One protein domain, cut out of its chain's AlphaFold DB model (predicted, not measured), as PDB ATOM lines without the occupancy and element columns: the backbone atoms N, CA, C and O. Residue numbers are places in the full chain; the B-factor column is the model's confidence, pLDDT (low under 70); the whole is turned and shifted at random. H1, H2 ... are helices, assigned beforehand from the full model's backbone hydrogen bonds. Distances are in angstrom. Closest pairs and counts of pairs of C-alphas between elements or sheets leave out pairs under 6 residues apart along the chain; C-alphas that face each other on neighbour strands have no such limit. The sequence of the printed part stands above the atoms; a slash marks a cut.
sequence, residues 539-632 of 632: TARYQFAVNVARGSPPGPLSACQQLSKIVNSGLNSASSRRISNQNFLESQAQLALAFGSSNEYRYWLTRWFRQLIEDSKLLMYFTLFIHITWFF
ATOM      1  N   THR A 539     -14.285  31.095  37.353       81.31
ATOM      2  CA  THR A 539     -15.116  31.332  38.545       81.31
ATOM      3  C   THR A 539     -16.410  32.104  38.248       81.31
ATOM      4  O   THR A 539     -17.421  31.875  38.915       81.31
ATOM      5  N   ALA A 540     -16.428  33.012  37.264       80.38
ATOM      6  CA  ALA A 540     -17.625  33.787  36.928       80.38
ATOM      7  C   ALA A 540     -18.635  32.933  36.144       80.38
ATOM      8  O   ALA A 540     -19.810  32.872  36.523       80.38
ATOM      9  N   ARG A 541     -18.172  32.208  35.116       80.75
ATOM     10  CA  ARG A 541     -18.981  31.214  34.383       80.75
ATOM     11  C   ARG A 541     -19.485  30.111  35.313       80.75
ATOM     12  O   ARG A 541     -20.638  29.709  35.205       80.75
ATOM     13  N   TYR A 542     -18.663  29.679  36.265       83.50
ATOM     14  CA  TYR A 542     -19.011  28.687  37.278       83.50
ATOM     15  C   TYR A 542     -20.152  29.146  38.190       83.50
ATOM     16  O   TYR A 542     -21.159  28.448  38.322       83.50
ATOM     17  N   GLN A 543     -20.049  30.346  38.774       83.69
ATOM     18  CA  GLN A 543     -21.117  30.904  39.613       83.69
ATOM     19  C   GLN A 543     -22.412  31.120  38.816       83.69
ATOM     20  O   GLN A 543     -23.502  30.865  39.329       83.69
ATOM     21  N   PHE A 544     -22.319  31.541  37.550       85.00
ATOM     22  CA  PHE A 544     -23.479  31.614  36.660       85.00
ATOM     23  C   PHE A 544     -24.101  30.228  36.433       85.00
ATOM     24  O   PHE A 544     -25.290  30.048  36.694       85.00
ATOM     25  N   ALA A 545     -23.304  29.230  36.043       87.06
ATOM     26  CA  ALA A 545     -23.753  27.865  35.783       87.06
ATOM     27  C   ALA A 545     -24.466  27.235  36.990       87.06
ATOM     28  O   ALA A 545     -25.584  26.742  36.847       87.06
ATOM     29  N   VAL A 546     -23.873  27.313  38.188       85.81
ATOM     30  CA  VAL A 546     -24.458  26.768  39.428       85.81
ATOM     31  C   VAL A 546     -25.778  27.459  39.783       85.81
ATOM     32  O   VAL A 546     -26.725  26.796  40.204       85.81
ATOM     33  N   ASN A 547     -25.885  28.779  39.596       85.38
ATOM     34  CA  ASN A 547     -27.130  29.507  39.855       85.38
ATOM     35  C   ASN A 547     -28.220  29.181  38.825       85.38
ATOM     36  O   ASN A 547     -29.373  28.965  39.197       85.38
ATOM     37  N   VAL A 548     -27.863  29.111  37.543       86.50
ATOM     38  CA  VAL A 548     -28.810  28.886  36.444       86.50
ATOM     39  C   VAL A 548     -29.300  27.441  36.391       86.50
ATOM     40  O   VAL A 548     -30.475  27.242  36.079       86.50
ATOM     41  N   ALA A 549     -28.456  26.466  36.758       86.12
ATOM     42  CA  ALA A 549     -28.789  25.042  36.871       86.12
ATOM     43  C   ALA A 549     -29.748  24.714  38.034       86.12
ATOM     44  O   ALA A 549     -30.226  23.580  38.145       86.12
ATOM     45  N   ARG A 550     -30.063  25.677  38.916       83.38
ATOM     46  CA  ARG A 550     -31.060  25.467  39.978       83.38
ATOM     47  C   ARG A 550     -32.419  25.138  39.358       83.38
ATOM     48  O   ARG A 550     -32.927  25.842  38.480       83.38
ATOM     49  N   GLY A 551     -32.997  24.027  39.809       82.81
ATOM     50  CA  GLY A 551     -34.234  23.480  39.253       82.81
ATOM     51  C   GLY A 551     -34.088  22.826  37.874       82.81
ATOM     52  O   GLY A 551     -35.106  22.644  37.212       82.81
ATOM     53  N   SER A 552     -32.869  22.497  37.418       88.06
ATOM     54  CA  SER A 552     -32.687  21.633  36.243       88.06
ATOM     55  C   SER A 552     -33.369  20.292  36.488       88.06
ATOM     56  O   SER A 552     -33.196  19.731  37.576       88.06
ATOM     57  N   PRO A 553     -34.132  19.752  35.517       89.94
ATOM     58  CA  PRO A 553     -34.606  18.385  35.627       89.94
ATOM     59  C   PRO A 553     -33.392  17.446  35.730       89.94
ATOM     60  O   PRO A 553     -32.369  17.711  35.090       89.94
ATOM     61  N   PRO A 554     -33.479  16.367  36.526       89.56
ATOM     62  CA  PRO A 554     -32.440  15.353  36.555       89.56
ATOM     63  C   PRO A 554     -32.393  14.630  35.206       89.56
ATOM     64  O   PRO A 554     -33.429  14.262  34.648       89.56
ATOM     65  N   GLY A 555     -31.187  14.398  34.702       90.19
ATOM     66  CA  GLY A 555     -30.961  13.720  33.433       90.19
ATOM     67  C   GLY A 555     -29.476  13.434  33.190       90.19
ATOM     68  O   GLY A 555     -28.647  13.662  34.076       90.19
ATOM     69  N   PRO A 556     -29.122  12.880  32.021       90.31
ATOM     70  CA  PRO A 556     -27.746  12.530  31.693       90.31
ATOM     71  C   PRO A 556     -26.765  13.705  31.765       90.31
ATOM     72  O   PRO A 556     -25.653  13.504  32.251       90.31
ATOM     73  N   LEU A 557     -27.136  14.911  31.318       92.25
ATOM     74  CA  LEU A 557     -26.209  16.048  31.292       92.25
ATOM     75  C   LEU A 557     -25.861  16.497  32.717       92.25
ATOM     76  O   LEU A 557     -24.689  16.547  33.090       92.25
ATOM     77  N   SER A 558     -26.882  16.739  33.540       90.56
ATOM     78  CA  SER A 558     -26.735  17.114  34.950       90.56
ATOM     79  C   SER A 558     -26.036  16.027  35.777       90.56
ATOM     80  O   SER A 558     -25.231  16.353  36.654       90.56
ATOM     81  N   ALA A 559     -26.255  14.744  35.467       89.44
ATOM     82  CA  ALA A 559     -25.510  13.635  36.065       89.44
ATOM     83  C   ALA A 559     -24.019  13.635  35.673       89.44
ATOM     84  O   ALA A 559     -23.175  13.357  36.525       89.44
ATOM     85  N   CYS A 560     -23.689  13.977  34.421       91.75
ATOM     86  CA  CYS A 560     -22.309  14.022  33.927       91.75
ATOM     87  C   CYS A 560     -21.540  15.291  34.320       91.75
ATOM     88  O   CYS A 560     -20.317  15.255  34.357       91.75
ATOM     89  N   GLN A 561     -22.220  16.402  34.614       90.75
ATOM     90  CA  GLN A 561     -21.574  17.645  35.065       90.75
ATOM     91  C   GLN A 561     -21.537  17.790  36.589       90.75
ATOM     92  O   GLN A 561     -20.687  18.494  37.123       90.75
ATOM     93  N   GLN A 562     -22.475  17.158  37.300       85.56
ATOM     94  CA  GLN A 562     -22.587  17.176  38.765       85.56
ATOM     95  C   GLN A 562     -22.727  18.573  39.407       85.56
ATOM     96  O   GLN A 562     -22.511  18.713  40.612       85.56
ATOM     97  N   LEU A 563     -23.183  19.584  38.649       81.50
ATOM     98  CA  LEU A 563     -23.373  20.974  39.109       81.50
ATOM     99  C   LEU A 563     -24.200  21.095  40.404       81.50
ATOM    100  O   LEU A 563     -23.991  22.008  41.193       81.50
ATOM    101  N   SER A 564     -25.130  20.167  40.642       70.31
ATOM    102  CA  SER A 564     -25.992  20.138  41.831       70.31
ATOM    103  C   SER A 564     -25.312  19.631  43.110       70.31
ATOM    104  O   SER A 564     -25.856  19.831  44.193       70.31
ATOM    105  N   LYS A 565     -24.139  18.988  43.019       70.56
ATOM    106  CA  LYS A 565     -23.357  18.535  44.188       70.56
ATOM    107  C   LYS A 565     -22.462  19.634  44.772       70.56
ATOM    108  O   LYS A 565     -21.819  19.426  45.798       70.56
ATOM    109  N   ILE A 566     -22.396  20.781  44.103       69.62
ATOM    110  CA  ILE A 566     -21.508  21.890  44.431       69.62
ATOM    111  C   ILE A 566     -22.142  22.747  45.532       69.62
ATOM    112  O   ILE A 566     -23.202  23.344  45.346       69.62
ATOM    113  N   VAL A 567     -21.476  22.826  46.685       55.50
ATOM    114  CA  VAL A 567     -21.895  23.675  47.810       55.50
ATOM    115  C   VAL A 567     -21.212  25.039  47.696       55.50
ATOM    116  O   VAL A 567     -19.986  25.126  47.708       55.50
ATOM    117  N   ASN A 568     -21.999  26.113  47.595       58.50
ATOM    118  CA  ASN A 568     -21.472  27.474  47.473       58.50
ATOM    119  C   ASN A 568     -20.798  27.961  48.766       58.50
ATOM    120  O   ASN A 568     -21.457  28.100  49.796       58.50
ATOM    121  N   SER A 569     -19.539  28.385  48.662       43.38
ATOM    122  CA  SER A 569     -18.905  29.326  49.590       43.38
ATOM    123  C   SER A 569     -18.778  30.708  48.929       43.38
ATOM    124  O   SER A 569     -17.992  30.906  48.010       43.38
ATOM    125  N   GLY A 570     -19.572  31.673  49.407       47.91
ATOM    126  CA  GLY A 570     -19.503  33.086  49.001       47.91
ATOM    127  C   GLY A 570     -20.269  33.449  47.721       47.91
ATOM    128  O   GLY A 570     -19.808  33.207  46.609       47.91
ATOM    129  N   LEU A 571     -21.413  34.132  47.872       46.72
ATOM    130  CA  LEU A 571     -22.006  34.912  46.779       46.72
ATOM    131  C   LEU A 571     -21.236  36.232  46.629       46.72
ATOM    132  O   LEU A 571     -21.614  37.240  47.222       46.72
ATOM    133  N   ASN A 572     -20.202  36.240  45.792       46.56
ATOM    134  CA  ASN A 572     -19.696  37.485  45.219       46.56
ATOM    135  C   ASN A 572     -20.344  37.681  43.845       46.56
ATOM    136  O   ASN A 572     -20.331  36.774  43.014       46.56
ATOM    137  N   SER A 573     -20.952  38.851  43.634       45.88
ATOM    138  CA  SER A 573     -21.717  39.167  42.424       45.88
ATOM    139  C   SER A 573     -20.860  38.993  41.166       45.88
ATOM    140  O   SER A 573     -19.856  39.686  40.996       45.88
ATOM    141  N   ALA A 574     -21.246  38.062  40.290       50.56
ATOM    142  CA  ALA A 574     -20.554  37.843  39.029       50.56
ATOM    143  C   ALA A 574     -20.793  39.040  38.096       50.56
ATOM    144  O   ALA A 574     -21.930  39.331  37.719       50.56
ATOM    145  N   SER A 575     -19.721  39.729  37.700       50.12
ATOM    146  CA  SER A 575     -19.799  40.767  36.675       50.12
ATOM    147  C   SER A 575     -20.224  40.137  35.344       50.12
ATOM    148  O   SER A 575     -19.567  39.246  34.806       50.12
ATOM    149  N   SER A 576     -21.370  40.582  34.823       53.78
ATOM    150  CA  SER A 576     -22.010  39.978  33.652       53.78
ATOM    151  C   SER A 576     -21.150  40.099  32.386       53.78
ATOM    152  O   SER A 576     -21.101  41.153  31.750       53.78
ATOM    153  N   ARG A 577     -20.532  38.988  31.966       66.69
ATOM    154  CA  ARG A 577     -20.084  38.783  30.580       66.69
ATOM    155  C   ARG A 577     -21.230  38.151  29.785       66.69
ATOM    156  O   ARG A 577     -21.229  36.942  29.565       66.69
ATOM    157  N   ARG A 578     -22.192  38.972  29.350       71.19
ATOM    158  CA  ARG A 578     -23.406  38.564  28.598       71.19
ATOM    159  C   ARG A 578     -23.134  37.496  27.526       71.19
ATOM    160  O   ARG A 578     -23.754  36.440  27.531       71.19
ATOM    161  N   ILE A 579     -22.116  37.722  26.693       72.12
ATOM    162  CA  ILE A 579     -21.702  36.807  25.614       72.12
ATOM    163  C   ILE A 579     -21.233  35.439  26.160       72.12
ATOM    164  O   ILE A 579     -21.617  34.403  25.626       72.12
ATOM    165  N   SER A 580     -20.464  35.403  27.257       79.25
ATOM    166  CA  SER A 580     -20.022  34.142  27.893       79.25
ATOM    167  C   SER A 580     -21.212  33.357  28.461       79.25
ATOM    168  O   SER A 580     -21.280  32.137  28.315       79.25
ATOM    169  N   ASN A 581     -22.190  34.059  29.045       84.50
ATOM    170  CA  ASN A 581     -23.421  33.466  29.572       84.50
ATOM    171  C   ASN A 581     -24.301  32.874  28.457       84.50
ATOM    172  O   ASN A 581     -24.807  31.759  28.601       84.50
ATOM    173  N   GLN A 582     -24.451  33.591  27.338       85.00
ATOM    174  CA  GLN A 582     -25.169  33.118  26.151       85.00
ATOM    175  C   GLN A 582     -24.503  31.865  25.561       85.00
ATOM    176  O   GLN A 582     -25.178  30.853  25.379       85.00
ATOM    177  N   ASN A 583     -23.184  31.899  25.336       87.25
ATOM    178  CA  ASN A 583     -22.426  30.771  24.785       87.25
ATOM    179  C   ASN A 583     -22.474  29.540  25.706       87.25
ATOM    180  O   ASN A 583     -22.591  28.408  25.230       87.25
ATOM    181  N   PHE A 584     -22.428  29.743  27.030       89.88
ATOM    182  CA  PHE A 584     -22.637  28.670  28.003       89.88
ATOM    183  C   PHE A 584     -24.028  28.045  27.841       89.88
ATOM    184  O   PHE A 584     -24.128  26.833  27.672       89.88
ATOM    185  N   LEU A 585     -25.092  28.855  27.850       91.94
ATOM    186  CA  LEU A 585     -26.474  28.384  27.719       91.94
ATOM    187  C   LEU A 585     -26.729  27.644  26.398       91.94
ATOM    188  O   LEU A 585     -27.427  26.629  26.393       91.94
ATOM    189  N   GLU A 586     -26.130  28.113  25.304       91.88
ATOM    190  CA  GLU A 586     -26.179  27.438  24.006       91.88
ATOM    191  C   GLU A 586     -25.502  26.066  24.073       91.88
ATOM    192  O   GLU A 586     -26.096  25.056  23.694       91.88
ATOM    193  N   SER A 587     -24.295  26.017  24.644       92.00
ATOM    194  CA  SER A 587     -23.540  24.776  24.839       92.00
ATOM    195  C   SER A 587     -24.316  23.777  25.703       92.00
ATOM    196  O   SER A 587     -24.346  22.592  25.384       92.00
ATOM    197  N   GLN A 588     -25.008  24.233  26.755       93.56
ATOM    198  CA  GLN A 588     -25.863  23.369  27.578       93.56
ATOM    199  C   GLN A 588     -27.036  22.777  26.784       93.56
ATOM    200  O   GLN A 588     -27.327  21.587  26.914       93.56
ATOM    201  N   ALA A 589     -27.692  23.576  25.936       93.88
ATOM    202  CA  ALA A 589     -28.763  23.084  25.072       93.88
ATOM    203  C   ALA A 589     -28.231  22.072  24.039       93.88
ATOM    204  O   ALA A 589     -28.793  20.985  23.904       93.88
ATOM    205  N   GLN A 590     -27.114  22.370  23.369       92.38
ATOM    206  CA  GLN A 590     -26.485  21.460  22.404       92.38
ATOM    207  C   GLN A 590     -26.041  20.139  23.054       92.38
ATOM    208  O   GLN A 590     -26.311  19.068  22.511       92.38
ATOM    209  N   LEU A 591     -25.425  20.185  24.241       92.88
ATOM    210  CA  LEU A 591     -25.036  18.987  24.990       92.88
ATOM    211  C   LEU A 591     -26.258  18.162  25.417       92.88
ATOM    212  O   LEU A 591     -26.263  16.947  25.239       92.88
ATOM    213  N   ALA A 592     -27.317  18.794  25.933       92.62
ATOM    214  CA  ALA A 592     -28.535  18.084  26.327       92.62
ATOM    215  C   ALA A 592     -29.221  17.393  25.136       92.62
ATOM    216  O   ALA A 592     -29.730  16.279  25.282       92.62
ATOM    217  N   LEU A 593     -29.185  18.022  23.954       90.44
ATOM    218  CA  LEU A 593     -29.649  17.434  22.698       90.44
ATOM    219  C   LEU A 593     -28.779  16.238  22.276       90.44
ATOM    220  O   LEU A 593     -29.320  15.178  21.967       90.44
ATOM    221  N   ALA A 594     -27.450  16.374  22.322       88.69
ATOM    222  CA  ALA A 594     -26.506  15.298  22.004       88.69
ATOM    223  C   ALA A 594     -26.621  14.096  22.963       88.69
ATOM    224  O   ALA A 594     -26.409  12.955  22.560       88.69
ATOM    225  N   PHE A 595     -27.015  14.337  24.216       88.19
ATOM    226  CA  PHE A 595     -27.341  13.302  25.198       88.19
ATOM    227  C   PHE A 595     -28.761  12.715  25.064       88.19
ATOM    228  O   PHE A 595     -29.138  11.869  25.873       88.19
ATOM    229  N   GLY A 596     -29.567  13.153  24.089       88.88
ATOM    230  CA  GLY A 596     -30.944  12.680  23.888       88.88
ATOM    231  C   GLY A 596     -31.929  13.092  24.993       88.88
ATOM    232  O   GLY A 596     -33.023  12.536  25.100       88.88
ATOM    233  N   SER A 597     -31.563  14.058  25.838       92.19
ATOM    234  CA  SER A 597     -32.314  14.429  27.038       92.19
ATOM    235  C   SER A 597     -33.347  15.507  26.734       92.19
ATOM    236  O   SER A 597     -33.086  16.701  26.875       92.19
ATOM    237  N   SER A 598     -34.549  15.100  26.325       92.62
ATOM    238  CA  SER A 598     -35.634  16.023  25.950       92.62
ATOM    239  C   SER A 598     -35.995  17.033  27.053       92.62
ATOM    240  O   SER A 598     -36.233  18.208  26.764       92.62
ATOM    241  N   ASN A 599     -35.987  16.603  28.319       93.44
ATOM    242  CA  ASN A 599     -36.294  17.452  29.471       93.44
ATOM    243  C   ASN A 599     -35.195  18.490  29.740       93.44
ATOM    244  O   ASN A 599     -35.504  19.670  29.913       93.44
ATOM    245  N   GLU A 600     -33.921  18.079  29.750       94.69
ATOM    246  CA  GLU A 600     -32.800  19.011  29.930       94.69
ATOM    247  C   GLU A 600     -32.676  19.942  28.718       94.69
ATOM    248  O   GLU A 600     -32.504  21.144  28.895       94.69
ATOM    249  N   TYR A 601     -32.869  19.432  27.497       95.88
ATOM    250  CA  TYR A 601     -32.862  20.234  26.273       95.88
ATOM    251  C   TYR A 601     -33.907  21.348  26.336       95.88
ATOM    252  O   TYR A 601     -33.565  22.520  26.191       95.88
ATOM    253  N   ARG A 602     -35.166  21.013  26.650       95.06
ATOM    254  CA  ARG A 602     -36.241  22.004  26.814       95.06
ATOM    255  C   ARG A 602     -35.906  23.034  27.896       95.06
ATOM    256  O   ARG A 602     -36.152  24.225  27.700       95.06
ATOM    257  N   TYR A 603     -35.350  22.596  29.023       94.94
ATOM    258  CA  TYR A 603     -34.968  23.465  30.135       94.94
ATOM    259  C   TYR A 603     -33.865  24.467  29.753       94.94
ATOM    260  O   TYR A 603     -34.010  25.668  30.011       94.94
ATOM    261  N   TRP A 604     -32.794  23.991  29.112       94.81
ATOM    262  CA  TRP A 604     -31.658  24.817  28.700       94.81
ATOM    263  C   TRP A 604     -32.004  25.729  27.525       94.81
ATOM    264  O   TRP A 604     -31.719  26.923  27.594       94.81
ATOM    265  N   LEU A 605     -32.723  25.223  26.517       94.12
ATOM    266  CA  LEU A 605     -33.213  26.014  25.385       94.12
ATOM    267  C   LEU A 605     -34.117  27.167  25.847       94.12
ATOM    268  O   LEU A 605     -33.961  28.294  25.384       94.12
ATOM    269  N   THR A 606     -35.013  26.924  26.811       93.19
ATOM    270  CA  THR A 606     -35.887  27.977  27.369       93.19
ATOM    271  C   THR A 606     -35.080  29.075  28.075       93.19
ATOM    272  O   THR A 606     -35.429  30.251  27.982       93.19
ATOM    273  N   ARG A 607     -33.994  28.714  28.776       91.12
ATOM    274  CA  ARG A 607     -33.095  29.677  29.441       91.12
ATOM    275  C   ARG A 607     -32.249  30.456  28.444       91.12
ATOM    276  O   ARG A 607     -32.166  31.672  28.565       91.12
ATOM    277  N   TRP A 608     -31.677  29.776  27.452       91.56
ATOM    278  CA  TRP A 608     -30.947  30.399  26.349       91.56
ATOM    279  C   TRP A 608     -31.823  31.415  25.611       91.56
ATOM    280  O   TRP A 608     -31.440  32.572  25.473       91.56
ATOM    281  N   PHE A 609     -33.048  31.028  25.244       88.44
ATOM    282  CA  PHE A 609     -33.991  31.922  24.575       88.44
ATOM    283  C   PHE A 609     -34.380  33.120  25.451       88.44
ATOM    284  O   PHE A 609     -34.400  34.247  24.964       88.44
ATOM    285  N   ARG A 610     -34.607  32.918  26.759       87.69
ATOM    286  CA  ARG A 610     -34.830  34.028  27.702       87.69
ATOM    287  C   ARG A 610     -33.638  34.990  27.748       87.69
ATOM    288  O   ARG A 610     -33.852  36.192  27.640       87.69
ATOM    289  N   GLN A 611     -32.412  34.476  27.841       85.56
ATOM    290  CA  GLN A 611     -31.196  35.296  27.839       85.56
ATOM    291  C   GLN A 611     -31.087  36.137  26.557       85.56
ATOM    292  O   GLN A 611     -30.794  37.326  26.638       85.56
ATOM    293  N   LEU A 612     -31.412  35.568  25.387       83.88
ATOM    294  CA  LEU A 612     -31.448  36.312  24.119       83.88
ATOM    295  C   LEU A 612     -32.434  37.494  24.151       83.88
ATOM    296  O   LEU A 612     -32.116  38.560  23.627       83.88
ATOM    297  N   ILE A 613     -33.612  37.329  24.762       82.19
ATOM    298  CA  ILE A 613     -34.646  38.377  24.876       82.19
ATOM    299  C   ILE A 613     -34.262  39.452  25.906       82.19
ATOM    300  O   ILE A 613     -34.637  40.612  25.760       82.19
ATOM    301  N   GLU A 614     -33.526  39.080  26.954       81.62
ATOM    302  CA  GLU A 614     -33.035  40.020  27.967       81.62
ATOM    303  C   GLU A 614     -31.829  40.833  27.457       81.62
ATOM    304  O   GLU A 614     -31.728  42.034  27.728       81.62
ATOM    305  N   ASP A 615     -30.931  40.214  26.682       75.44
ATOM    306  CA  ASP A 615     -29.736  40.875  26.144       75.44
ATOM    307  C   ASP A 615     -29.995  41.681  24.869       75.44
ATOM    308  O   ASP A 615     -29.432  42.769  24.704       75.44
ATOM    309  N   SER A 616     -30.856  41.187  23.976       65.62
ATOM    310  CA  SER A 616     -31.276  41.927  22.789       65.62
ATOM    311  C   SER A 616     -32.610  42.624  23.048       65.62
ATOM    312  O   SER A 616     -33.601  41.996  23.398       65.62
ATOM    313  N   LYS A 617     -32.687  43.940  22.798       54.84
ATOM    314  CA  LYS A 617     -33.937  44.726  22.894       54.84
ATOM    315  C   LYS A 617     -34.972  44.368  21.801       54.84
ATOM    316  O   LYS A 617     -35.777  45.209  21.408       54.84
ATOM    317  N   LEU A 618     -34.966  43.136  21.288       55.22
ATOM    318  CA  LEU A 618     -35.845  42.614  20.236       55.22
ATOM    319  C   LEU A 618     -37.222  42.207  20.790       55.22
ATOM    320  O   LEU A 618     -37.780  41.166  20.439       55.22
ATOM    321  N   LEU A 619     -37.820  43.099  21.586       54.28
ATOM    322  CA  LEU A 619     -39.177  42.960  22.123       54.28
ATOM    323  C   LEU A 619     -40.237  42.792  21.010       54.28
ATOM    324  O   LEU A 619     -41.309  42.259  21.264       54.28
ATOM    325  N   MET A 620     -39.934  43.200  19.768       55.19
ATOM    326  CA  MET A 620     -40.832  43.043  18.612       55.19
ATOM    327  C   MET A 620     -40.901  41.620  18.031       55.19
ATOM    328  O   MET A 620     -41.953  41.239  17.525       55.19
ATOM    329  N   TYR A 621     -39.833  40.817  18.095       55.81
ATOM    330  CA  TYR A 621     -39.848  39.469  17.495       55.81
ATOM    331  C   TYR A 621     -40.411  38.407  18.445       55.81
ATOM    332  O   TYR A 621     -40.934  37.390  17.994       55.81
ATOM    333  N   PHE A 622     -40.369  38.661  19.756       57.50
ATOM    334  CA  PHE A 622     -40.913  37.758  20.770       57.50
ATOM    335  C   PHE A 622     -42.438  37.597  20.649       57.50
ATOM    336  O   PHE A 622     -42.940  36.475  20.687       57.50
ATOM    337  N   THR A 623     -43.166  38.690  20.390       56.94
ATOM    338  CA  THR A 623     -44.619  38.668  20.145       56.94
ATOM    339  C   THR A 623     -44.980  37.843  18.908       56.94
ATOM    340  O   THR A 623     -45.957  37.098  18.926       56.94
ATOM    341  N   LEU A 624     -44.168  37.930  17.847       54.75
ATOM    342  CA  LEU A 624     -44.378  37.182  16.605       54.75
ATOM    343  C   LEU A 624     -44.081  35.683  16.788       54.75
ATOM    344  O   LEU A 624     -44.859  34.841  16.347       54.75
ATOM    345  N   PHE A 625     -42.991  35.339  17.482       60.31
ATOM    346  CA  PHE A 625     -42.606  33.944  17.708       60.31
ATOM    347  C   PHE A 625     -43.558  33.214  18.665       60.31
ATOM    348  O   PHE A 625     -43.890  32.054  18.417       60.31
ATOM    349  N   ILE A 626     -44.059  33.886  19.711       65.06
ATOM    350  CA  ILE A 626     -45.119  33.336  20.575       65.06
ATOM    351  C   ILE A 626     -46.403  33.109  19.775       65.06
ATOM    352  O   ILE A 626     -46.998  32.043  19.895       65.06
ATOM    353  N   HIS A 627     -46.808  34.045  18.908       53.12
ATOM    354  CA  HIS A 627     -48.003  33.840  18.084       53.12
ATOM    355  C   HIS A 627     -47.883  32.647  17.128       53.12
ATOM    356  O   HIS A 627     -48.882  31.985  16.873       53.12
ATOM    357  N   ILE A 628     -46.678  32.354  16.630       58.62
ATOM    358  CA  ILE A 628     -46.423  31.210  15.745       58.62
ATOM    359  C   ILE A 628     -46.345  29.893  16.538       58.62
ATOM    360  O   ILE A 628     -46.913  28.895  16.111       58.62
ATOM    361  N   THR A 629     -45.695  29.877  17.706       59.50
ATOM    362  CA  THR A 629     -45.517  28.658  18.532       59.50
ATOM    363  C   THR A 629     -46.670  28.344  19.487       59.50
ATOM    364  O   THR A 629     -46.625  27.333  20.180       59.50
ATOM    365  N   TRP A 630     -47.710  29.180  19.530       51.91
ATOM    366  CA  TRP A 630     -48.982  28.873  20.200       51.91
ATOM    367  C   TRP A 630     -50.081  28.428  19.216       51.91
ATOM    368  O   TRP A 630     -51.189  28.106  19.637       51.91
ATOM    369  N   PHE A 631     -49.780  28.417  17.911       36.28
ATOM    370  CA  PHE A 631     -50.688  28.013  16.827       36.28
ATOM    371  C   PHE A 631     -50.306  26.660  16.183       36.28
ATOM    372  O   PHE A 631     -51.000  26.196  15.278       36.28
ATOM    373  N   PHE A 632     -49.219  26.040  16.658       40.09
ATOM    374  CA  PHE A 632     -48.718  24.705  16.316       40.09
ATOM    375  C   PHE A 632     -48.447  23.912  17.602       40.09
ATOM    376  O   PHE A 632     -48.660  22.681  17.573       40.09
TER     377      PHE A 632
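What this domain is: This is residues 539 to 632 of the 632 residues of the protein "Hira domain-containing protein" of Trichobilharzia regenti (UniProt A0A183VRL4). Two long helices, H3 and H4, run side by side in opposite directions as a hairpin, with H1 packed slantwise on one side of it near the start of H3 and H2 near the other end of H3. The long loop of residues 562 to 577 swings round outside H1 back to H3, and beyond H4 the last helix, H5, folds back as a loosely held arm, with residues 623 to 632 sticking out. The 94 printed residues hold five named helices, H1 to H5, and no named strand: the class is all helix. The whole is only just compact, close to loose, with a radius of gyration of the C-alphas of 14.6 A and spans of 43 by 32 by 18 A.

Where its parts are: H1, residues 539 to 548, begins at C-alpha 539 (-15.116, 31.332, 38.545) and is 14.1 A long. H2 is residues 556 to 561. H3, residues 578 to 594, measures 24.4 A, and H4, residues 598 to 615, 25.5 A. H5, residues 619 to 629, measures 16.1 A and ends at C-alpha 629 (-45.517, 28.658, 18.532).

How they stand to each other: H3, the hub, touches H4 in a helical hairpin, opposite ways at a shallow tilt of 19 degrees; their closest C-alphas, of Ala 592 and Tyr 601, are 4.8 A apart. With residues 580 to 584 alone, H3 touches H1 at a steep tilt of 58 degrees, closest at the C-alphas of Arg 541 and Asn 581, 6.9 A. H2 and H3, also a helical hairpin, only just touch, with 3 pairs of C-alphas within 8 A. H5 is close to H4 but not clearly touching, and apart from H3. O i to N i+4 pairs are within hydrogen-bond range throughout H1 to H4, and in 5 of 7 in H5.

The domain as a whole: The C-alphas of Ser 569 and Phe 631, the two farthest apart, are 45.7 A apart. The printed part has no cut; the link from H2 to H3 is long. Residues 566 to 577 and 616 to 632 have pLDDT under 70.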